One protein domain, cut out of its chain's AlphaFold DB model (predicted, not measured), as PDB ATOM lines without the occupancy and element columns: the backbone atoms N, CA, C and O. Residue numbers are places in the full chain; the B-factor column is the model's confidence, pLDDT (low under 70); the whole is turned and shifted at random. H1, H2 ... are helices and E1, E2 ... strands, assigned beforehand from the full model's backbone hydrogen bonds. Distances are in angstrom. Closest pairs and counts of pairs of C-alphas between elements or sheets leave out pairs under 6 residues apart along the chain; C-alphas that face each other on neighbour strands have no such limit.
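AT A GLANCE: This is residues 404 to 500, 514 to 527, 594 to 607 and 642 to 697 of the 780 residues of the protein "MYND-type zinc finger protein samB" of Glarea lozoyensis (strain ATCC 20868 / MF5171) (UniProt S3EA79). With little regular structure, this loop-rich body has two small antiparallel sheets, E2-E7-E6 and E3-E5-E4, meeting where E4 nears E6, and a lobe of loops and short helices, residues 428 to 491, to one side. The 181 printed residues run E1 E2 E3 H1 H2 H3 H4 E4 E5 E6 E7, class mixed, with 54 in named elements. It is compact, radius of gyration of the C-alphas 17.5 A, spanning 52 by 49 by 34 A.

IN THESE COORDINATES: E1, 404 to 407, starts at C-alpha (226.455, 216.752, 244.558). E2 is 416 to 420, E3 425 to 427, H1 468 to 476, H2 479 to 482, H3 488 to 491, H4 514 to 518, E4 598 to 603, 16.9 A, E5 644 to 649, 16.0 A, E6 665 to 669, and E7 695 to 697, ending at C-alpha (228.316, 224.626, 256.432).

HOW THE PARTS SIT: E1 pairs with no named strand. N 420 and O 695, E2 to E7, are 2.9 A apart; in the hairpin E6 and E7, N 668 and O 696, 3.0 A. Inner strand E5 has N 648 to O 426 of E3, 2.9 A, and O 647 to N 600 of E4, 2.9 A. H2 and H4 only just touch, with 3 pairs of C-alphas within 8 A, closest Ile 481 and Ala 515, 6.3 A. H1 and H4 have every O i to N i+4 pair within hydrogen-bond range.

THE WHOLE: Cuts after 500, 527 and 607 leave C-alpha gaps of 21.9, 19.9 and 14.2 A. Links E3 to H1, E5 to E6 and E6 to E7 are long. Confidence is under 70 in 28 residues, among them 670 to 686.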
ATOM      1  N   GLY A 404     227.117 216.212 243.373       95.31
ATOM      2  CA  GLY A 404     226.455 216.752 244.558       95.31
ATOM      3  C   GLY A 404     227.040 216.151 245.833       95.31
ATOM      4  O   GLY A 404     227.678 215.095 245.778       95.31
ATOM      5  N   ILE A 405     226.810 216.804 246.974       96.75
ATOM      6  CA  ILE A 405     227.138 216.272 248.306       96.75
ATOM      7  C   ILE A 405     225.918 215.538 248.867       96.75
ATOM      8  O   ILE A 405     224.799 216.042 248.793       96.75
ATOM      9  N   PHE A 406     226.130 214.364 249.457       97.06
ATOM     10  CA  PHE A 406     225.080 213.508 250.006       97.06
ATOM     11  C   PHE A 406     225.442 212.998 251.402       97.06
ATOM     12  O   PHE A 406     226.613 212.809 251.726       97.06
ATOM     13  N   ALA A 407     224.428 212.788 252.241       97.50
ATOM     14  CA  ALA A 407     224.603 212.351 253.621       97.50
ATOM     15  C   ALA A 407     224.886 210.841 253.693       97.50
ATOM     16  O   ALA A 407     224.095 210.032 253.212       97.50
ATOM     17  N   LYS A 408     225.970 210.431 254.357       96.38
ATOM     18  CA  LYS A 408     226.312 209.010 254.590       96.38
ATOM     19  C   LYS A 408     225.584 208.395 255.784       96.38
ATOM     20  O   LYS A 408     225.517 207.177 255.924       96.38
ATOM     21  N   ARG A 409     225.074 209.246 256.671       95.56
ATOM     22  CA  ARG A 409     224.333 208.919 257.894       95.56
ATOM     23  C   ARG A 409     223.282 209.993 258.140       95.56
ATOM     24  O   ARG A 409     223.341 211.048 257.518       95.56
ATOM     25  N   ASP A 410     222.385 209.762 259.090       97.69
ATOM     26  CA  ASP A 410     221.561 210.846 259.624       97.69
ATOM     27  C   ASP A 410     222.462 211.938 260.243       97.69
ATOM     28  O   ASP A 410     223.435 211.647 260.952       97.69
ATOM     29  N   ILE A 411     222.131 213.192 259.945       97.56
ATOM     30  CA  ILE A 411     222.782 214.412 260.435       97.56
ATOM     31  C   ILE A 411     221.710 215.205 261.183       97.56
ATOM     32  O   ILE A 411     220.572 215.305 260.713       97.56
ATOM     33  N   LYS A 412     222.042 215.726 262.363       97.50
ATOM     34  CA  LYS A 412     221.106 216.495 263.185       97.50
ATOM     35  C   LYS A 412     221.101 217.963 262.808       97.50
ATOM     36  O   LYS A 412     222.090 218.476 262.293       97.50
ATOM     37  N   GLN A 413     219.986 218.637 263.077       95.88
ATOM     38  CA  GLN A 413     219.959 220.097 263.053       95.88
ATOM     39  C   GLN A 413     221.127 220.667 263.880       95.88
ATOM     40  O   GLN A 413     221.475 220.119 264.925       95.88
ATOM     41  N   ASP A 414     221.727 221.747 263.383       92.75
ATOM     42  CA  ASP A 414     222.884 222.450 263.947       92.75
ATOM     43  C   ASP A 414     224.227 221.678 263.918       92.75
ATOM     44  O   ASP A 414     225.266 222.261 264.245       92.75
ATOM     45  N   ASP A 415     224.266 220.428 263.421       92.25
ATOM     46  CA  ASP A 415     225.525 219.714 263.139       92.25
ATOM     47  C   ASP A 415     226.378 220.499 262.121       92.25
ATOM     48  O   ASP A 415     225.904 220.919 261.056       92.25
ATOM     49  N   ILE A 416     227.679 220.625 262.403       90.56
ATOM     50  CA  ILE A 416     228.661 221.117 261.428       90.56
ATOM     51  C   ILE A 416     228.900 220.021 260.389       90.56
ATOM     52  O   ILE A 416     229.386 218.935 260.697       90.56
ATOM     53  N   ILE A 417     228.573 220.332 259.139       92.81
ATOM     54  CA  ILE A 417     228.677 219.418 257.999       92.81
ATOM     55  C   ILE A 417     230.073 219.475 257.384       92.81
ATOM     56  O   ILE A 417     230.626 218.443 257.009       92.81
ATOM     57  N   LEU A 418     230.605 220.689 257.230       92.19
ATOM     58  CA  LEU A 418     231.862 220.957 256.542       92.19
ATOM     59  C   LEU A 418     232.441 222.299 257.007       92.19
ATOM     60  O   LEU A 418     231.722 223.294 257.113       92.19
ATOM     61  N   ILE A 419     233.754 222.335 257.222       90.44
ATOM     62  CA  ILE A 419     234.566 223.554 257.229       90.44
ATOM     63  C   ILE A 419     235.621 223.370 256.141       90.44
ATOM     64  O   ILE A 419     236.456 222.471 256.228       90.44
ATOM     65  N   ASP A 420     235.555 224.199 255.101       91.75
ATOM     66  CA  ASP A 420     236.344 224.039 253.878       91.75
ATOM     67  C   ASP A 420     237.278 225.245 253.681       91.75
ATOM     68  O   ASP A 420     236.835 226.268 253.155       91.75
ATOM     69  N   PRO A 421     238.543 225.201 254.141       90.00
ATOM     70  CA  PRO A 421     239.534 226.251 253.891       90.00
ATOM     71  C   PRO A 421     240.060 226.208 252.446       90.00
ATOM     72  O   PRO A 421     239.997 225.174 251.782       90.00
ATOM     73  N   THR A 422     240.631 227.311 251.945       91.62
ATOM     74  CA  THR A 422     241.253 227.317 250.608       91.62
ATOM     75  C   THR A 422     242.439 228.268 250.479       91.62
ATOM     76  O   THR A 422     242.427 229.381 250.999       91.62
ATOM     77  N   LEU A 423     243.452 227.836 249.721       92.06
ATOM     78  CA  LEU A 423     244.578 228.669 249.276       92.06
ATOM     79  C   LEU A 423     244.233 229.482 248.017       92.06
ATOM     80  O   LEU A 423     244.922 230.447 247.683       92.06
ATOM     81  N   LEU A 424     243.161 229.111 247.306       93.88
ATOM     82  CA  LEU A 424     242.642 229.854 246.159       93.88
ATOM     83  C   LEU A 424     241.640 230.912 246.648       93.88
ATOM     84  O   LEU A 424     240.449 230.888 246.340       93.88
ATOM     85  N   SER A 425     242.165 231.817 247.474       90.94
ATOM     86  CA  SER A 425     241.458 232.938 248.085       90.94
ATOM     87  C   SER A 425     242.196 234.241 247.773       90.94
ATOM     88  O   SER A 425     243.428 234.325 247.855       90.94
ATOM     89  N   ILE A 426     241.435 235.265 247.398       90.50
ATOM     90  CA  ILE A 426     241.928 236.603 247.059       90.50
ATOM     91  C   ILE A 426     241.098 237.668 247.783       90.50
ATOM     92  O   ILE A 426     239.963 237.412 248.185       90.50
ATOM     93  N   SER A 427     241.640 238.877 247.918       88.00
ATOM     94  CA  SER A 427     240.930 240.029 248.485       88.00
ATOM     95  C   SER A 427     241.114 241.290 247.634       88.00
ATOM     96  O   SER A 427     241.895 241.293 246.682       88.00
ATOM     97  N   ASN A 428     240.410 242.376 247.971       83.81
ATOM     98  CA  ASN A 428     240.629 243.716 247.404       83.81
ATOM     99  C   ASN A 428     241.964 244.364 247.827       83.81
ATOM    100  O   ASN A 428     242.235 245.491 247.414       83.81
ATOM    101  N   VAL A 429     242.783 243.691 248.642       83.31
ATOM    102  CA  VAL A 429     244.026 244.231 249.204       83.31
ATOM    103  C   VAL A 429     245.208 243.346 248.785       83.31
ATOM    104  O   VAL A 429     245.157 242.134 248.999       83.31
ATOM    105  N   PRO A 430     246.278 243.900 248.184       87.62
ATOM    106  CA  PRO A 430     247.445 243.107 247.815       87.62
ATOM    107  C   PRO A 430     248.192 242.631 249.066       87.62
ATOM    108  O   PRO A 430     248.249 243.330 250.080       87.62
ATOM    109  N   ALA A 431     248.817 241.454 248.985       87.81
ATOM    110  CA  ALA A 431     249.540 240.860 250.114       87.81
ATOM    111  C   ALA A 431     250.674 241.765 250.652       87.81
ATOM    112  O   ALA A 431     250.965 241.740 251.847       87.81
ATOM    113  N   SER A 432     251.237 242.630 249.799       86.44
ATOM    114  CA  SER A 432     252.266 243.629 250.124       86.44
ATOM    115  C   SER A 432     251.835 244.713 251.120       86.44
ATOM    116  O   SER A 432     252.688 245.320 251.769       86.44
ATOM    117  N   GLU A 433     250.531 244.936 251.308       84.44
ATOM    118  CA  GLU A 433     250.010 245.825 252.356       84.44
ATOM    119  C   GLU A 433     250.086 245.182 253.757       84.44
ATOM    120  O   GLU A 433     249.969 245.883 254.767       84.44
ATOM    121  N   LEU A 434     250.339 243.865 253.833       85.81
ATOM    122  CA  LEU A 434     250.538 243.044 255.040       85.81
ATOM    123  C   LEU A 434     249.347 242.992 256.023       85.81
ATOM    124  O   LEU A 434     249.477 242.451 257.117       85.81
ATOM    125  N   GLN A 435     248.177 243.525 255.657       82.81
ATOM    126  CA  GLN A 435     246.986 243.568 256.525       82.81
ATOM    127  C   GLN A 435     246.325 242.183 256.736       82.81
ATOM    128  O   GLN A 435     245.572 242.000 257.697       82.81
ATOM    129  N   TYR A 436     246.627 241.209 255.868       87.12
ATOM    130  CA  TYR A 436     246.008 239.878 255.823       87.12
ATOM    131  C   TYR A 436     247.050 238.783 255.618       87.12
ATOM    132  O   TYR A 436     248.091 239.003 255.001       87.12
ATOM    133  N   CYS A 437     246.742 237.587 256.116       91.12
ATOM    134  CA  CYS A 437     247.542 236.396 255.880       91.12
ATOM    135  C   CYS A 437     247.506 236.021 254.394       91.12
ATOM    136  O   CYS A 437     246.441 235.665 253.894       91.12
ATOM    137  N   ASP A 438     248.655 236.005 253.711       93.19
ATOM    138  CA  ASP A 438     248.716 235.712 252.265       93.19
ATOM    139  C   ASP A 438     248.125 234.330 251.902       93.19
ATOM    140  O   ASP A 438     247.563 234.170 250.822       93.19
ATOM    141  N   ALA A 439     248.190 233.358 252.822       93.31
ATOM    142  CA  ALA A 439     247.680 232.001 252.607       93.31
ATOM    143  C   ALA A 439     246.155 231.837 252.763       93.31
ATOM    144  O   ALA A 439     245.552 231.064 252.030       93.31
ATOM    145  N   CYS A 440     245.532 232.508 253.740       90.12
ATOM    146  CA  CYS A 440     244.144 232.235 254.150       90.12
ATOM    147  C   CYS A 440     243.276 233.494 254.312       90.12
ATOM    148  O   CYS A 440     242.174 233.394 254.839       90.12
ATOM    149  N   ASN A 441     243.785 234.675 253.943       89.75
ATOM    150  CA  ASN A 441     243.170 236.009 254.072       89.75
ATOM    151  C   ASN A 441     242.668 236.431 255.473       89.75
ATOM    152  O   ASN A 441     242.161 237.540 255.631       89.75
ATOM    153  N   SER A 442     242.901 235.627 256.520       86.75
ATOM    154  CA  SER A 442     242.643 236.021 257.915       86.75
ATOM    155  C   SER A 442     243.308 237.360 258.245       86.75
ATOM    156  O   SER A 442     244.489 237.557 257.941       86.75
ATOM    157  N   CYS A 443     242.578 238.247 258.920       84.00
ATOM    158  CA  CYS A 443     243.094 239.527 259.397       84.00
ATOM    159  C   CYS A 443     244.338 239.352 260.286       84.00
ATOM    160  O   CYS A 443     244.358 238.484 261.160       84.00
ATOM    161  N   LEU A 444     245.359 240.190 260.068       84.25
ATOM    162  CA  LEU A 444     246.582 240.262 260.885       84.25
ATOM    163  C   LEU A 444     246.598 241.468 261.841       84.25
ATOM    164  O   LEU A 444     247.574 241.678 262.558       84.25
ATOM    165  N   ASN A 445     245.533 242.272 261.858       77.44
ATOM    166  CA  ASN A 445     245.433 243.426 262.746       77.44
ATOM    167  C   ASN A 445     244.995 242.999 264.164       77.44
ATOM    168  O   ASN A 445     244.172 242.087 264.312       77.44
ATOM    169  N   PRO A 446     245.466 243.688 265.220       71.44
ATOM    170  CA  PRO A 446     244.867 243.588 266.549       71.44
ATOM    171  C   PRO A 446     243.375 243.987 266.521       71.44
ATOM    172  O   PRO A 446     243.016 244.884 265.756       71.44
ATOM    173  N   PRO A 447     242.510 243.380 267.357       70.44
ATOM    174  CA  PRO A 447     242.828 242.407 268.408       70.44
ATOM    175  C   PRO A 447     242.914 240.939 267.937       70.44
ATOM    176  O   PRO A 447     243.240 240.076 268.746       70.44
ATOM    177  N   TYR A 448     242.639 240.629 266.664       75.56
ATOM    178  CA  TYR A 448     242.485 239.244 266.172       75.56
ATOM    179  C   TYR A 448     243.780 238.428 266.148       75.56
ATOM    180  O   TYR A 448     243.744 237.198 266.206       75.56
ATOM    181  N   VAL A 449     244.919 239.113 266.027       77.12
ATOM    182  CA  VAL A 449     246.264 238.534 266.053       77.12
ATOM    183  C   VAL A 449     247.148 239.448 266.892       77.12
ATOM    184  O   VAL A 449     247.145 240.669 266.700       77.12
ATOM    185  N   ARG A 450     247.895 238.879 267.844       79.50
ATOM    186  CA  ARG A 450     248.911 239.637 268.585       79.50
ATOM    187  C   ARG A 450     250.118 239.841 267.675       79.50
ATOM    188  O   ARG A 450     250.440 238.975 266.865       79.50
ATOM    189  N   ARG A 451     250.801 240.979 267.796       78.44
ATOM    190  CA  ARG A 451     251.906 241.341 266.891       78.44
ATOM    191  C   ARG A 451     253.049 240.330 266.910       78.44
ATOM    192  O   ARG A 451     253.714 240.144 265.897       78.44
ATOM    193  N   GLU A 452     253.249 239.692 268.052       83.06
ATOM    194  CA  GLU A 452     254.308 238.730 268.329       83.06
ATOM    195  C   GLU A 452     254.013 237.356 267.701       83.06
ATOM    196  O   GLU A 452     254.937 236.580 267.477       83.06
ATOM    197  N   ASP A 453     252.745 237.079 267.366       86.06
ATOM    198  CA  ASP A 453     252.297 235.841 266.715       86.06
ATOM    199  C   ASP A 453     252.324 235.933 265.172       86.06
ATOM    200  O   ASP A 453     252.007 234.957 264.487       86.06
ATOM    201  N   ILE A 454     252.658 237.098 264.597       90.06
ATOM    202  CA  ILE A 454     252.724 237.286 263.140       90.06
ATOM    203  C   ILE A 454     253.987 236.614 262.595       90.06
ATOM    204  O   ILE A 454     255.113 236.969 262.946       90.06
ATOM    205  N   VAL A 455     253.792 235.667 261.679       92.31
ATOM    206  CA  VAL A 455     254.866 234.867 261.087       92.31
ATOM    207  C   VAL A 455     255.262 235.440 259.723       92.31
ATOM    208  O   VAL A 455     254.413 235.692 258.871       92.31
ATOM    209  N   TRP A 456     256.562 235.605 259.488       91.06
ATOM    210  CA  TRP A 456     257.111 236.157 258.244       91.06
ATOM    211  C   TRP A 456     257.641 235.071 257.302       91.06
ATOM    212  O   TRP A 456     258.031 233.986 257.744       91.06
ATOM    213  N   ALA A 457     257.690 235.363 255.998       90.94
ATOM    214  CA  ALA A 457     258.457 234.554 255.051       90.94
ATOM    215  C   ALA A 457     259.965 234.741 255.290       90.94
ATOM    216  O   ALA A 457     260.434 235.854 255.496       90.94
ATOM    217  N   SER A 458     260.751 233.669 255.192       89.88
ATOM    218  CA  SER A 458     262.220 233.748 255.277       89.88
ATOM    219  C   SER A 458     262.882 234.305 254.008       89.88
ATOM    220  O   SER A 458     264.070 234.613 254.015       89.88
ATOM    221  N   CYS A 459     262.140 234.416 252.902       89.56
ATOM    222  CA  CYS A 459     262.667 234.750 251.577       89.56
ATOM    223  C   CYS A 459     262.343 236.174 251.084       89.56
ATOM    224  O   CYS A 459     262.969 236.618 250.113       89.56
ATOM    225  N   CYS A 460     261.377 236.868 251.702       88.44
ATOM    226  CA  CYS A 460     261.025 238.259 251.405       88.44
ATOM    227  C   CYS A 460     260.202 238.913 252.533       88.44
ATOM    228  O   CYS A 460     259.614 238.239 253.373       88.44
ATOM    229  N   ASP A 461     260.116 240.241 252.498       86.19
ATOM    230  CA  ASP A 461     259.363 241.112 253.408       86.19
ATOM    231  C   ASP A 461     257.965 241.519 252.883       86.19
ATOM    232  O   ASP A 461     257.252 242.288 253.531       86.19
ATOM    233  N   ARG A 462     257.552 241.005 251.713       87.50
ATOM    234  CA  ARG A 462     256.297 241.379 251.023       87.50
ATOM    235  C   ARG A 462     255.054 240.587 251.444       87.50
ATOM    236  O   ARG A 462     253.976 240.889 250.944       87.50
ATOM    237  N   VAL A 463     255.175 239.585 252.315       91.69
ATOM    238  CA  VAL A 463     254.032 238.800 252.818       91.69
ATOM    239  C   VAL A 463     254.174 238.500 254.308       91.69
ATOM    240  O   VAL A 463     255.284 238.374 254.827       91.69
ATOM    241  N   ALA A 464     253.038 238.331 254.980       92.75
ATOM    242  CA  ALA A 464     252.953 237.896 256.367       92.75
ATOM    243  C   ALA A 464     251.860 236.827 256.527       92.75
ATOM    244  O   ALA A 464     250.949 236.711 255.701       92.75
ATOM    245  N   PHE A 465     251.961 236.039 257.595       93.69
ATOM    246  CA  PHE A 465     251.112 234.883 257.862       93.69
ATOM    247  C   PHE A 465     250.601 234.879 259.301       93.69
ATOM    248  O   PHE A 465     251.244 235.379 260.222       93.69
ATOM    249  N   CYS A 466     249.427 234.280 259.492       90.56
ATOM    250  CA  CYS A 466     248.747 234.221 260.783       90.56
ATOM    251  C   CYS A 466     249.170 233.028 261.663       90.56
ATOM    252  O   CYS A 466     248.702 232.936 262.804       90.56
ATOM    253  N   SER A 467     249.990 232.119 261.113       90.75
ATOM    254  CA  SER A 467     250.549 230.929 261.760       90.75
ATOM    255  C   SER A 467     251.735 230.353 260.960       90.75
ATOM    256  O   SER A 467     251.982 230.751 259.813       90.75
ATOM    257  N   VAL A 468     252.460 229.394 261.550       92.94
ATOM    258  CA  VAL A 468     253.578 228.682 260.902       92.94
ATOM    259  C   VAL A 468     253.087 227.792 259.761       92.94
ATOM    260  O   VAL A 468     253.707 227.758 258.703       92.94
ATOM    261  N   GLU A 469     251.945 227.132 259.929       92.31
ATOM    262  CA  GLU A 469     251.334 226.240 258.940       92.31
ATOM    263  C   GLU A 469     250.934 227.022 257.685       92.31
ATOM    264  O   GLU A 469     251.192 226.575 256.567       92.31
ATOM    265  N   CYS A 470     250.380 228.228 257.857       94.12
ATOM    266  CA  CYS A 470     250.068 229.133 256.750       94.12
ATOM    267  C   CYS A 470     251.332 229.553 255.982       94.12
ATOM    268  O   CYS A 470     251.343 229.477 254.752       94.12
ATOM    269  N   ARG A 471     252.409 229.939 256.689       95.31
ATOM    270  CA  ARG A 471     253.705 230.257 256.063       95.31
ATOM    271  C   ARG A 471     254.243 229.059 255.293       95.31
ATOM    272  O   ARG A 471     254.617 229.195 254.132       95.31
ATOM    273  N   ASP A 472     254.314 227.900 255.931       95.50
ATOM    274  CA  ASP A 472     254.941 226.708 255.366       95.50
ATOM    275  C   ASP A 472     254.172 226.185 254.151       95.50
ATOM    276  O   ASP A 472     254.788 225.838 253.146       95.50
ATOM    277  N   THR A 473     252.839 226.191 254.209       94.44
ATOM    278  CA  THR A 473     251.974 225.786 253.091       94.44
ATOM    279  C   THR A 473     252.150 226.723 251.898       94.44
ATOM    280  O   THR A 473     252.360 226.267 250.775       94.44
ATOM    281  N   ALA A 474     252.147 228.039 252.133       95.88
ATOM    282  CA  ALA A 474     252.371 229.025 251.083       95.88
ATOM    283  C   ALA A 474     253.775 228.916 250.470       95.88
ATOM    284  O   ALA A 474     253.910 228.815 249.252       95.88
ATOM    285  N   THR A 475     254.819 228.929 251.307       94.75
ATOM    286  CA  THR A 475     256.231 228.984 250.875       94.75
ATOM    287  C   THR A 475     256.716 227.707 250.193       94.75
ATOM    288  O   THR A 475     257.542 227.810 249.288       94.75
ATOM    289  N   LYS A 476     256.179 226.530 250.551       94.06
ATOM    290  CA  LYS A 476     256.417 225.267 249.825       94.06
ATOM    291  C   LYS A 476     255.609 225.183 248.522       94.06
ATOM    292  O   LYS A 476     256.080 224.573 247.570       94.06
ATOM    293  N   GLY A 477     254.422 225.794 248.483       95.12
ATOM    294  CA  GLY A 477     253.538 225.854 247.317       95.12
ATOM    295  C   GLY A 477     253.674 227.151 246.512       95.12
ATOM    296  O   GLY A 477     254.774 227.569 246.140       95.12
ATOM    297  N   TYR A 478     252.537 227.797 246.232       95.75
ATOM    298  CA  TYR A 478     252.406 228.914 245.283       95.75
ATOM    299  C   TYR A 478     253.361 230.097 245.528       95.75
ATOM    300  O   TYR A 478     253.730 230.797 244.583       95.75
ATOM    301  N   HIS A 479     253.772 230.365 246.774       95.38
ATOM    302  CA  HIS A 479     254.627 231.516 247.071       95.38
ATOM    303  C   HIS A 479     256.040 231.317 246.504       95.38
ATOM    304  O   HIS A 479     256.694 232.298 246.166       95.38
ATOM    305  N   SER A 480     256.484 230.074 246.281       94.44
ATOM    306  CA  SER A 480     257.727 229.788 245.545       94.44
ATOM    307  C   SER A 480     257.710 230.296 244.090       94.44
ATOM    308  O   SER A 480     258.770 230.541 243.516       94.44
ATOM    309  N   ILE A 481     256.520 230.494 243.507       95.38
ATOM    310  CA  ILE A 481     256.303 231.041 242.158       95.38
ATOM    311  C   ILE A 481     256.078 232.562 242.202       95.38
ATOM    312  O   ILE A 481     256.561 233.291 241.336       95.38
ATOM    313  N   LEU A 482     255.368 233.064 243.220       93.19
ATOM    314  CA  LEU A 482     255.091 234.499 243.371       93.19
ATOM    315  C   LEU A 482     256.271 235.307 243.943       93.19
ATOM    316  O   LEU A 482     256.372 236.507 243.695       93.19
ATOM    317  N   CYS A 483     257.157 234.694 244.731       92.56
ATOM    318  CA  CYS A 483     258.190 235.412 245.473       92.56
ATOM    319  C   CYS A 483     259.197 236.122 244.553       92.56
ATOM    320  O   CYS A 483     259.950 235.490 243.818       92.56
ATOM    321  N   GLY A 484     259.303 237.445 244.701       86.81
ATOM    322  CA  GLY A 484     260.200 238.298 243.913       86.81
ATOM    323  C   GLY A 484     259.547 238.913 242.672       86.81
ATOM    324  O   GLY A 484     260.110 239.850 242.113       86.81
ATOM    325  N   ASN A 485     258.351 238.455 242.300       88.06
ATOM    326  CA  ASN A 485     257.560 239.024 241.217       88.06
ATOM    327  C   ASN A 485     256.664 240.166 241.723       88.06
ATOM    328  O   ASN A 485     256.185 240.137 242.857       88.06
ATOM    329  N   ASP A 486     256.427 241.179 240.884       84.75
ATOM    330  CA  ASP A 486     255.511 242.279 241.202       84.75
ATOM    331  C   ASP A 486     254.167 242.120 240.484       84.75
ATOM    332  O   ASP A 486     254.057 242.315 239.271       84.75
ATOM    333  N   LEU A 487     253.133 241.784 241.257       88.75
ATOM    334  CA  LEU A 487     251.751 241.652 240.789       88.75
ATOM    335  C   LEU A 487     250.817 242.735 241.353       88.75
ATOM    336  O   LEU A 487     249.644 242.770 240.990       88.75
ATOM    337  N   ASP A 488     251.325 243.683 242.147       87.19
ATOM    338  CA  ASP A 488     250.520 244.759 242.755       87.19
ATOM    339  C   ASP A 488     249.890 245.686 241.698       87.19
ATOM    340  O   ASP A 488     248.934 246.415 241.966       87.19
ATOM    341  N   TRP A 489     250.371 245.633 240.449       86.56
ATOM    342  CA  TRP A 489     249.727 246.292 239.314       86.56
ATOM    343  C   TRP A 489     248.304 245.793 239.034       86.56
ATOM    344  O   TRP A 489     247.533 246.572 238.478       86.56
ATOM    345  N   LEU A 490     247.946 244.566 239.434       87.81
ATOM    346  CA  LEU A 490     246.577 244.048 239.347       87.81
ATOM    347  C   LEU A 490     245.604 244.823 240.246       87.81
ATOM    348  O   LEU A 490     244.420 244.867 239.949       87.81
ATOM    349  N   TYR A 491     246.098 245.460 241.310       85.62
ATOM    350  CA  TYR A 491     245.290 246.158 242.316       85.62
ATOM    351  C   TYR A 491     245.153 247.667 242.045       85.62
ATOM    352  O   TYR A 491     244.548 248.404 242.828       85.62
ATOM    353  N   LYS A 492     245.719 248.162 240.937       80.81
ATOM    354  CA  LYS A 492     245.665 249.583 240.573       80.81
ATOM    355  C   LYS A 492     244.250 249.981 240.157       80.81
ATOM    356  O   LYS A 492     243.620 249.317 239.346       80.81
ATOM    357  N   ASP A 493     243.777 251.089 240.726       69.38
ATOM    358  CA  ASP A 493     242.444 251.671 240.501       69.38
ATOM    359  C   ASP A 493     241.239 250.740 240.798       69.38
ATOM    360  O   ASP A 493     240.110 251.077 240.444       69.38
ATOM    361  N   ILE A 494     241.437 249.631 241.530       68.62
ATOM    362  CA  ILE A 494     240.334 248.831 242.084       68.62
ATOM    363  C   ILE A 494     239.692 249.578 243.263       68.62
ATOM    364  O   ILE A 494     240.328 249.806 244.292       68.62
ATOM    365  N   GLU A 495     238.407 249.919 243.129       61.69
ATOM    366  CA  GLU A 495     237.559 250.358 244.252       61.69
ATOM    367  C   GLU A 495     236.760 249.187 244.866       61.69
ATOM    368  O   GLU A 495     236.542 249.164 246.073       61.69
ATOM    369  N   ASP A 496     236.373 248.191 244.058       65.81
ATOM    370  CA  ASP A 496     235.687 246.957 244.478       65.81
ATOM    371  C   ASP A 496     236.308 245.766 243.725       65.81
ATOM    372  O   ASP A 496     236.466 245.840 242.504       65.81
ATOM    373  N   ILE A 497     236.653 244.678 244.430       70.56
ATOM    374  CA  ILE A 497     237.302 243.488 243.847       70.56
ATOM    375  C   ILE A 497     236.520 242.923 242.655       70.56
ATOM    376  O   ILE A 497     237.125 242.488 241.678       70.56
ATOM    377  N   THR A 498     235.186 243.008 242.685       70.00
ATOM    378  CA  THR A 498     234.288 242.519 241.622       70.00
ATOM    379  C   THR A 498     234.566 243.137 240.247       70.00
ATOM    380  O   THR A 498     234.136 242.588 239.235       70.00
ATOM    381  N   GLN A 499     235.324 244.240 240.187       68.69
ATOM    382  CA  GLN A 499     235.721 244.916 238.952       68.69
ATOM    383  C   GLN A 499     236.931 244.301 238.231       68.69
ATOM    384  O   GLN A 499     237.139 244.667 237.084       68.69
ATOM    385  N   ALA A 500     237.745 243.453 238.875       71.50
ATOM    386  CA  ALA A 500     238.958 242.880 238.254       71.50
ATOM    387  C   ALA A 500     239.387 241.516 238.836       71.50
ATOM    388  O   ALA A 500     240.504 241.035 238.611       71.50
ATOM    389  N   LEU A 514     251.455 225.994 238.756       95.81
ATOM    390  CA  LEU A 514     252.881 226.003 238.412       95.81
ATOM    391  C   LEU A 514     253.774 225.493 239.555       95.81
ATOM    392  O   LEU A 514     254.809 224.887 239.278       95.81
ATOM    393  N   ALA A 515     253.406 225.714 240.823       95.69
ATOM    394  CA  ALA A 515     254.128 225.143 241.962       95.69
ATOM    395  C   ALA A 515     253.995 223.615 241.973       95.69
ATOM    396  O   ALA A 515     255.005 222.912 241.985       95.69
ATOM    397  N   ASP A 516     252.767 223.110 241.866       94.19
ATOM    398  CA  ASP A 516     252.493 221.673 241.881       94.19
ATOM    399  C   ASP A 516     253.056 220.970 240.635       94.19
ATOM    400  O   ASP A 516     253.497 219.827 240.701       94.19
ATOM    401  N   GLN A 517     253.084 221.640 239.477       92.19
ATOM    402  CA  GLN A 517     253.755 221.129 238.277       92.19
ATOM    403  C   GLN A 517     255.277 221.013 238.466       92.19
ATOM    404  O   GLN A 517     255.860 220.045 237.983       92.19
ATOM    405  N   LYS A 518     255.928 221.931 239.199       89.81
ATOM    406  CA  LYS A 518     257.372 221.837 239.504       89.81
ATOM    407  C   LYS A 518     257.727 220.699 240.462       89.81
ATOM    408  O   LYS A 518     258.880 220.276 240.469       89.81
ATOM    409  N   THR A 519     256.784 220.209 241.269       87.19
ATOM    410  CA  THR A 519     257.013 219.078 242.187       87.19
ATOM    411  C   THR A 519     256.647 217.718 241.586       87.19
ATOM    412  O   THR A 519     256.891 216.691 242.222       87.19
ATOM    413  N   GLN A 520     256.081 217.673 240.373       84.38
ATOM    414  CA  GLN A 520     255.748 216.417 239.701       84.38
ATOM    415  C   GLN A 520     257.015 215.676 239.255       84.38
ATOM    416  O   GLN A 520     257.832 216.191 238.500       84.38
ATOM    417  N   THR A 521     257.147 214.425 239.700       74.94
ATOM    418  CA  THR A 521     258.221 213.501 239.299       74.94
ATOM    419  C   THR A 521     257.904 212.723 238.019       74.94
ATOM    420  O   THR A 521     258.762 212.008 237.506       74.94
ATOM    421  N   SER A 522     256.674 212.838 237.502       74.44
ATOM    422  CA  SER A 522     256.269 212.237 236.230       74.44
ATOM    423  C   SER A 522     256.917 212.959 235.049       74.44
ATOM    424  O   SER A 522     257.040 214.181 235.050       74.44
ATOM    425  N   THR A 523     257.243 212.215 233.994       69.88
ATOM    426  CA  THR A 523     257.693 212.777 232.711       69.88
ATOM    427  C   THR A 523     256.598 213.563 231.983       69.88
ATOM    428  O   THR A 523     256.902 214.355 231.096       69.88
ATOM    429  N   THR A 524     255.326 213.371 232.351       71.62
ATOM    430  CA  THR A 524     254.181 214.101 231.794       71.62
ATOM    431  C   THR A 524     253.652 215.120 232.800       71.62
ATOM    432  O   THR A 524     253.034 214.746 233.800       71.62
ATOM    433  N   VAL A 525     253.844 216.409 232.515       78.38
ATOM    434  CA  VAL A 525     253.279 217.501 233.321       78.38
ATOM    435  C   VAL A 525     251.752 217.505 233.196       78.38
ATOM    436  O   VAL A 525     251.207 217.512 232.092       78.38
ATOM    437  N   THR A 526     251.046 217.522 234.327       85.62
ATOM    438  CA  THR A 526     249.574 217.543 234.354       85.62
ATOM    439  C   THR A 526     249.029 218.818 233.704       85.62
ATOM    440  O   THR A 526     249.377 219.924 234.120       85.62
ATOM    441  N   HIS A 527     248.144 218.679 232.712       93.81
ATOM    442  CA  HIS A 527     247.511 219.813 232.026       93.81
ATOM    443  C   HIS A 527     246.715 220.703 233.009       93.81
ATOM    444  O   HIS A 527     245.966 220.149 233.817       93.81
ATOM    445  N   ASP A 594     234.387 231.617 237.661       90.88
ATOM    446  CA  ASP A 594     233.149 232.423 237.715       90.88
ATOM    447  C   ASP A 594     231.909 231.631 238.152       90.88
ATOM    448  O   ASP A 594     230.991 232.178 238.767       90.88
ATOM    449  N   ASN A 595     231.881 230.333 237.859       91.94
ATOM    450  CA  ASN A 595     230.759 229.479 238.220       91.94
ATOM    451  C   ASN A 595     230.860 228.871 239.633       91.94
ATOM    452  O   ASN A 595     229.846 228.420 240.155       91.94
ATOM    453  N   ASN A 596     232.051 228.845 240.251       94.06
ATOM    454  CA  ASN A 596     232.295 228.165 241.539       94.06
ATOM    455  C   ASN A 596     232.809 229.118 242.644       94.06
ATOM    456  O   ASN A 596     233.060 228.683 243.769       94.06
ATOM    457  N   ALA A 597     232.975 230.409 242.343       92.12
ATOM    458  CA  ALA A 597     233.351 231.436 243.310       92.12
ATOM    459  C   ALA A 597     232.245 231.706 244.336       92.12
ATOM    460  O   ALA A 597     231.098 231.971 243.976       92.12
ATOM    461  N   ASN A 598     232.617 231.750 245.618       89.81
ATOM    462  CA  ASN A 598     231.842 232.455 246.637       89.81
ATOM    463  C   ASN A 598     232.529 233.777 246.995       89.81
ATOM    464  O   ASN A 598     233.747 233.923 246.870       89.81
ATOM    465  N   MET A 599     231.726 234.747 247.430       85.94
ATOM    466  CA  MET A 599     232.191 236.078 247.807       85.94
ATOM    467  C   MET A 599     231.906 236.323 249.288       85.94
ATOM    468  O   MET A 599     230.795 236.076 249.758       85.94
ATOM    469  N   GLY A 600     232.901 236.822 250.013       79.94
ATOM    470  CA  GLY A 600     232.771 237.272 251.394       79.94
ATOM    471  C   GLY A 600     232.925 238.786 251.486       79.94
ATOM    472  O   GLY A 600     233.698 239.387 250.740       79.94
ATOM    473  N   ARG A 601     232.216 239.412 252.430       79.56
ATOM    474  CA  ARG A 601     232.546 240.759 252.903       79.56
ATOM    475  C   ARG A 601     232.735 240.729 254.407       79.56
ATOM    476  O   ARG A 601     231.848 240.278 255.129       79.56
ATOM    477  N   THR A 602     233.883 241.220 254.855       75.94
ATOM    478  CA  THR A 602     234.239 241.283 256.272       75.94
ATOM    479  C   THR A 602     234.550 242.718 256.653       75.94
ATOM    480  O   THR A 602     235.496 243.312 256.137       75.94
ATOM    481  N   ASN A 603     233.799 243.250 257.611       76.06
ATOM    482  CA  ASN A 603     234.197 244.440 258.348       76.06
ATOM    483  C   ASN A 603     235.150 244.029 259.477       76.06
ATOM    484  O   ASN A 603     234.951 243.003 260.120       76.06
ATOM    485  N   ILE A 604     236.199 244.818 259.705       71.69
ATOM    486  CA  ILE A 604     237.249 244.517 260.702       71.69
ATOM    487  C   ILE A 604     237.085 245.372 261.970       71.69
ATOM    488  O   ILE A 604     237.699 245.091 263.000       71.69
ATOM    489  N   TYR A 605     236.233 246.398 261.911       66.56
ATOM    490  CA  TYR A 605     236.016 247.369 262.982       66.56
ATOM    491  C   TYR A 605     234.527 247.524 263.309       66.56
ATOM    492  O   TYR A 605     233.714 247.506 262.376       66.56
ATOM    493  N   PRO A 606     234.170 247.740 264.589       58.62
ATOM    494  CA  PRO A 606     232.786 247.955 264.974       58.62
ATOM    495  C   PRO A 606     232.151 249.200 264.367       58.62
ATOM    496  O   PRO A 606     232.780 250.249 264.190       58.62
ATOM    497  N   LYS A 607     230.851 249.092 264.073       55.25
ATOM    498  CA  LYS A 607     230.045 250.200 263.548       55.25
ATOM    499  C   LYS A 607     230.026 251.370 264.537       55.25
ATOM    500  O   LYS A 607     229.296 251.342 265.521       55.25
ATOM    501  N   HIS A 642     241.956 249.390 254.731       67.31
ATOM    502  CA  HIS A 642     240.675 248.865 254.289       67.31
ATOM    503  C   HIS A 642     239.881 248.435 255.525       67.31
ATOM    504  O   HIS A 642     240.256 247.489 256.211       67.31
ATOM    505  N   ALA A 643     238.810 249.169 255.842       66.44
ATOM    506  CA  ALA A 643     237.921 248.837 256.961       66.44
ATOM    507  C   ALA A 643     236.979 247.660 256.635       66.44
ATOM    508  O   ALA A 643     236.585 246.918 257.536       66.44
ATOM    509  N   GLU A 644     236.669 247.492 255.344       76.06
ATOM    510  CA  GLU A 644     235.933 246.371 254.765       76.06
ATOM    511  C   GLU A 644     236.828 245.647 253.743       76.06
ATOM    512  O   GLU A 644     237.417 246.270 252.849       76.06
ATOM    513  N   ILE A 645     236.916 244.324 253.879       76.88
ATOM    514  CA  ILE A 645     237.503 243.418 252.893       76.88
ATOM    515  C   ILE A 645     236.372 242.865 252.034       76.88
ATOM    516  O   ILE A 645     235.384 242.374 252.579       76.88
ATOM    517  N   SER A 646     236.565 242.835 250.719       84.00
ATOM    518  CA  SER A 646     235.834 241.913 249.845       84.00
ATOM    519  C   SER A 646     236.771 240.761 249.501       84.00
ATOM    520  O   SER A 646     237.825 241.004 248.909       84.00
ATOM    521  N   THR A 647     236.414 239.532 249.871       86.62
ATOM    522  CA  THR A 647     237.146 238.308 249.515       86.62
ATOM    523  C   THR A 647     236.408 237.525 248.439       86.62
ATOM    524  O   THR A 647     235.178 237.547 248.365       86.62
ATOM    525  N   ILE A 648     237.163 236.825 247.597       90.44
ATOM    526  CA  ILE A 648     236.633 235.847 246.647       90.44
ATOM    527  C   ILE A 648     237.406 234.550 246.848       90.44
ATOM    528  O   ILE A 648     238.638 234.544 246.842       90.44
ATOM    529  N   ASN A 649     236.665 233.465 247.059       92.19
ATOM    530  CA  ASN A 649     237.204 232.179 247.477       92.19
ATOM    531  C   ASN A 649     236.707 231.071 246.547       92.19
ATOM    532  O   ASN A 649     235.553 231.075 246.111       92.19
ATOM    533  N   ILE A 650     237.579 230.101 246.277       94.38
ATOM    534  CA  ILE A 650     237.232 228.854 245.596       94.38
ATOM    535  C   ILE A 650     237.496 227.701 246.558       94.38
ATOM    536  O   ILE A 650     238.634 227.256 246.726       94.38
ATOM    537  N   ASN A 651     236.443 227.251 247.227       94.31
ATOM    538  CA  ASN A 651     236.520 226.274 248.307       94.31
ATOM    539  C   ASN A 651     236.336 224.858 247.718       94.31
ATOM    540  O   ASN A 651     235.316 224.598 247.070       94.31
ATOM    541  N   PRO A 652     237.354 223.977 247.833       91.94
ATOM    542  CA  PRO A 652     237.533 222.809 246.965       91.94
ATOM    543  C   PRO A 652     236.519 221.677 247.172       91.94
ATOM    544  O   PRO A 652     236.503 220.743 246.366       91.94
ATOM    545  N   ASN A 653     235.715 221.731 248.234       93.50
ATOM    546  CA  ASN A 653     234.663 220.770 248.549       93.50
ATOM    547  C   ASN A 653     233.280 221.451 248.619       93.50
ATOM    548  O   ASN A 653     232.300 220.884 248.147       93.50
ATOM    549  N   TYR A 654     233.191 222.692 249.111       94.44
ATOM    550  CA  TYR A 654     231.954 223.490 249.120       94.44
ATOM    551  C   TYR A 654     231.345 223.668 247.716       94.44
ATOM    552  O   TYR A 654     230.126 223.690 247.568       94.44
ATOM    553  N   LEU A 655     232.175 223.724 246.669       94.69
ATOM    554  CA  LEU A 655     231.727 223.844 245.275       94.69
ATOM    555  C   LEU A 655     230.815 222.697 244.774       94.69
ATOM    556  O   LEU A 655     230.277 222.791 243.674       94.69
ATOM    557  N   PHE A 656     230.638 221.619 245.552       95.62
ATOM    558  CA  PHE A 656     229.740 220.503 245.234       95.62
ATOM    559  C   PHE A 656     228.339 220.615 245.867       95.62
ATOM    560  O   PHE A 656     227.498 219.753 245.610       95.62
ATOM    561  N   PHE A 657     228.044 221.626 246.693       95.31
ATOM    562  CA  PHE A 657     226.667 221.849 247.150       95.31
ATOM    563  C   PHE A 657     225.812 222.385 246.000       95.31
ATOM    564  O   PHE A 657     226.074 223.475 245.499       95.31
ATOM    565  N   ASN A 658     224.746 221.672 245.631       93.75
ATOM    566  CA  ASN A 658     223.789 222.160 244.636       93.75
ATOM    567  C   ASN A 658     222.790 223.161 245.233       93.75
ATOM    568  O   ASN A 658     222.577 223.234 246.448       93.75
ATOM    569  N   HIS A 659     222.130 223.924 244.362       92.56
ATOM    570  CA  HIS A 659     221.122 224.891 244.779       92.56
ATOM    571  C   HIS A 659     219.765 224.248 245.131       92.56
ATOM    572  O   HIS A 659     219.281 223.356 244.434       92.56
ATOM    573  N   SER A 660     219.097 224.776 246.161       91.00
ATOM    574  CA  SER A 660     217.649 224.655 246.378       91.00
ATOM    575  C   SER A 660     217.050 225.978 246.869       91.00
ATOM    576  O   SER A 660     217.679 226.690 247.655       91.00
ATOM    577  N   CYS A 661     215.804 226.282 246.479       89.25
ATOM    578  CA  CYS A 661     215.019 227.352 247.117       89.25
ATOM    579  C   CYS A 661     214.538 226.979 248.531       89.25
ATOM    580  O   CYS A 661     214.144 227.850 249.301       89.25
ATOM    581  N   THR A 662     214.583 225.693 248.871       88.81
ATOM    582  CA  THR A 662     214.399 225.132 250.213       88.81
ATOM    583  C   THR A 662     215.673 224.360 250.567       88.81
ATOM    584  O   THR A 662     215.728 223.139 250.390       88.81
ATOM    585  N   PRO A 663     216.764 225.056 250.941       92.88
ATOM    586  CA  PRO A 663     218.001 224.392 251.331       92.88
ATOM    587  C   PRO A 663     217.792 223.554 252.598       92.88
ATOM    588  O   PRO A 663     216.892 223.821 253.391       92.88
ATOM    589  N   ASN A 664     218.637 222.548 252.799       95.44
ATOM    590  CA  ASN A 664     218.781 221.834 254.075       95.44
ATOM    591  C   ASN A 664     220.121 222.162 254.761       95.44
ATOM    592  O   ASN A 664     220.320 221.810 255.924       95.44
ATOM    593  N   VAL A 665     221.000 222.904 254.077       95.50
ATOM    594  CA  VAL A 665     222.282 223.388 254.589       95.50
ATOM    595  C   VAL A 665     222.356 224.912 254.502       95.50
ATOM    596  O   VAL A 665     222.140 225.509 253.445       95.50
ATOM    597  N   TYR A 666     222.707 225.541 255.619       91.44
ATOM    598  CA  TYR A 666     223.136 226.934 255.675       91.44
ATOM    599  C   TYR A 666     224.651 227.000 255.498       91.44
ATOM    600  O   TYR A 666     225.378 226.130 255.980       91.44
ATOM    601  N   TRP A 667     225.132 228.046 254.829       90.00
ATOM    602  CA  TRP A 667     226.557 228.312 254.688       90.00
ATOM    603  C   TRP A 667     226.879 229.766 255.022       90.00
ATOM    604  O   TRP A 667     226.073 230.668 254.786       90.00
ATOM    605  N   SER A 668     228.083 229.989 255.538       83.88
ATOM    606  CA  SER A 668     228.651 231.321 255.726       83.88
ATOM    607  C   SER A 668     230.154 231.323 255.454       83.88
ATOM    608  O   SER A 668     230.845 230.319 255.638       83.88
ATOM    609  N   SER A 669     230.673 232.472 255.024       77.25
ATOM    610  CA  SER A 669     232.106 232.774 255.114       77.25
ATOM    611  C   SER A 669     232.503 233.037 256.573       77.25
ATOM    612  O   SER A 669     231.651 233.314 257.426       77.25
ATOM    613  N   ALA A 670     233.797 232.938 256.883       65.69
ATOM    614  CA  ALA A 670     234.303 233.236 258.220       65.69
ATOM    615  C   ALA A 670     234.052 234.702 258.630       65.69
ATOM    616  O   ALA A 670     234.305 235.614 257.845       65.69
ATOM    617  N   LEU A 671     233.591 234.893 259.877       65.62
ATOM    618  CA  LEU A 671     233.345 236.167 260.581       65.62
ATOM    619  C   LEU A 671     233.228 237.417 259.672       65.62
ATOM    620  O   LEU A 671     234.234 238.082 259.396       65.62
ATOM    621  N   PRO A 672     232.008 237.798 259.238       61.06
ATOM    622  CA  PRO A 672     231.787 239.023 258.469       61.06
ATOM    623  C   PRO A 672     231.887 240.306 259.315       61.06
ATOM    624  O   PRO A 672     231.924 241.400 258.745       61.06
ATOM    625  N   SER A 673     231.929 240.216 260.650       61.75
ATOM    626  CA  SER A 673     232.174 241.372 261.519       61.75
ATOM    627  C   SER A 673     232.798 240.997 262.878       61.75
ATOM    628  O   SER A 673     232.771 239.820 263.253       61.75
ATOM    629  N   PRO A 674     233.354 241.978 263.620       58.84
ATOM    630  CA  PRO A 674     233.937 241.795 264.957       58.84
ATOM    631  C   PRO A 674     232.936 241.403 266.044       58.84
ATOM    632  O   PRO A 674     233.323 240.820 267.050       58.84
ATOM    633  N   GLU A 675     231.668 241.787 265.873       60.69
ATOM    634  CA  GLU A 675     230.630 241.659 266.903       60.69
ATOM    635  C   GLU A 675     230.028 240.253 266.968       60.69
ATOM    636  O   GLU A 675     229.251 239.968 267.879       60.69
ATOM    637  N   MET A 676     230.330 239.390 265.994       61.78
ATOM    638  CA  MET A 676     229.856 238.013 266.027       61.78
ATOM    639  C   MET A 676     230.681 237.172 266.996       61.78
ATOM    640  O   MET A 676     231.911 237.222 267.005       61.78
ATOM    641  N   ASP A 677     229.974 236.364 267.781       59.22
ATOM    642  CA  ASP A 677     230.575 235.482 268.769       59.22
ATOM    643  C   ASP A 677     231.541 234.470 268.123       59.22
ATOM    644  O   ASP A 677     231.250 233.817 267.116       59.22
ATOM    645  N   VAL A 678     232.715 234.349 268.739       58.22
ATOM    646  CA  VAL A 678     233.804 233.452 268.349       58.22
ATOM    647  C   VAL A 678     233.649 232.045 268.929       58.22
ATOM    648  O   VAL A 678     234.375 231.141 268.516       58.22
ATOM    649  N   GLU A 679     232.730 231.823 269.873       56.75
ATOM    650  CA  GLU A 679     232.519 230.521 270.517       56.75
ATOM    651  C   GLU A 679     232.133 229.437 269.492       56.75
ATOM    652  O   GLU A 679     232.779 228.391 269.431       56.75
ATOM    653  N   GLY A 680     231.184 229.735 268.596       53.75
ATOM    654  CA  GLY A 680     230.772 228.856 267.488       53.75
ATOM    655  C   GLY A 680     231.748 228.787 266.297       53.75
ATOM    656  O   GLY A 680     231.448 228.128 265.298       53.75
ATOM    657  N   MET A 681     232.891 229.479 266.381       56.66
ATOM    658  CA  MET A 681     233.925 229.580 265.332       56.66
ATOM    659  C   MET A 681     235.191 228.766 265.659       56.66
ATOM    660  O   MET A 681     236.137 228.748 264.863       56.66
ATOM    661  N   LYS A 682     235.227 228.112 266.828       64.50
ATOM    662  CA  LYS A 682     236.260 227.147 267.221       64.50
ATOM    663  C   LYS A 682     235.967 225.795 266.562       64.50
ATOM    664  O   LYS A 682     234.845 225.301 266.630       64.50
ATOM    665  N   TRP A 683     236.982 225.183 265.970       66.50
ATOM    666  CA  TRP A 683     236.965 223.795 265.501       66.50
ATOM    667  C   TRP A 683     238.346 223.164 265.724       66.50
ATOM    668  O   TRP A 683     239.269 223.844 266.174       66.50
ATOM    669  N   ASP A 684     238.511 221.882 265.400       57.91
ATOM    670  CA  ASP A 684     239.753 221.137 265.670       57.91
ATOM    671  C   ASP A 684     241.001 221.740 264.988       57.91
ATOM    672  O   ASP A 684     242.115 221.601 265.488       57.91
ATOM    673  N   GLY A 685     240.822 222.470 263.879       61.19
ATOM    674  CA  GLY A 685     241.868 223.245 263.199       61.19
ATOM    675  C   GLY A 685     242.005 224.710 263.648       61.19
ATOM    676  O   GLY A 685     242.652 225.498 262.959       61.19
ATOM    677  N   GLY A 686     241.405 225.102 264.776       67.50
ATOM    678  CA  GLY A 686     241.589 226.408 265.418       67.50
ATOM    679  C   GLY A 686     240.395 227.361 265.310       67.50
ATOM    680  O   GLY A 686     239.240 226.951 265.228       67.50
ATOM    681  N   LEU A 687     240.672 228.669 265.364       70.38
ATOM    682  CA  LEU A 687     239.658 229.730 265.319       70.38
ATOM    683  C   LEU A 687     239.553 230.334 263.913       70.38
ATOM    684  O   LEU A 687     240.538 230.850 263.378       70.38
ATOM    685  N   LEU A 688     238.343 230.356 263.350       73.75
ATOM    686  CA  LEU A 688     238.050 231.079 262.111       73.75
ATOM    687  C   LEU A 688     238.057 232.599 262.366       73.75
ATOM    688  O   LEU A 688     237.071 233.165 262.824       73.75
ATOM    689  N   ARG A 689     239.193 233.257 262.097       77.19
ATOM    690  CA  ARG A 689     239.382 234.717 262.252       77.19
ATOM    691  C   ARG A 689     238.638 235.514 261.154       77.19
ATOM    692  O   ARG A 689     238.407 234.964 260.075       77.19
ATOM    693  N   PRO A 690     238.320 236.810 261.365       76.81
ATOM    694  CA  PRO A 690     237.695 237.650 260.338       76.81
ATOM    695  C   PRO A 690     238.497 237.686 259.035       76.81
ATOM    696  O   PRO A 690     239.725 237.810 259.054       76.81
ATOM    697  N   GLY A 691     237.794 237.568 257.906       76.94
ATOM    698  CA  GLY A 691     238.376 237.562 256.561       76.94
ATOM    699  C   GLY A 691     238.960 236.215 256.124       76.94
ATOM    700  O   GLY A 691     239.476 236.120 255.013       76.94
ATOM    701  N   ASN A 692     238.888 235.172 256.962       85.56
ATOM    702  CA  ASN A 692     239.408 233.857 256.601       85.56
ATOM    703  C   ASN A 692     238.666 233.266 255.384       85.56
ATOM    704  O   ASN A 692     237.441 233.273 255.305       85.56
ATOM    705  N   SER A 693     239.448 232.709 254.461       89.25
ATOM    706  CA  SER A 693     239.043 231.976 253.255       89.25
ATOM    707  C   SER A 693     238.039 230.831 253.450       89.25
ATOM    708  O   SER A 693     237.461 230.368 252.468       89.25
ATOM    709  N   ALA A 694     237.882 230.314 254.670       88.94
ATOM    710  CA  ALA A 694     237.090 229.125 254.943       88.94
ATOM    711  C   ALA A 694     235.580 229.383 254.874       88.94
ATOM    712  O   ALA A 694     235.071 230.379 255.397       88.94
ATOM    713  N   VAL A 695     234.863 228.425 254.286       89.44
ATOM    714  CA  VAL A 695     233.398 228.358 254.323       89.44
ATOM    715  C   VAL A 695     232.968 227.341 255.378       89.44
ATOM    716  O   VAL A 695     233.521 226.242 255.438       89.44
ATOM    717  N   ARG A 696     231.984 227.704 256.207       89.06
ATOM    718  CA  ARG A 696     231.356 226.838 257.214       89.06
ATOM    719  C   ARG A 696     229.949 226.463 256.756       89.06
ATOM    720  O   ARG A 696     229.174 227.344 256.395       89.06
ATOM    721  N   CYS A 697     229.615 225.177 256.817       92.31
ATOM    722  CA  CYS A 697     228.316 224.626 256.432       92.31
ATOM    723  C   CYS A 697     227.665 223.880 257.605       92.31
ATOM    724  O   CYS A 697     228.327 223.088 258.279       92.31
TER     725      CYS A 697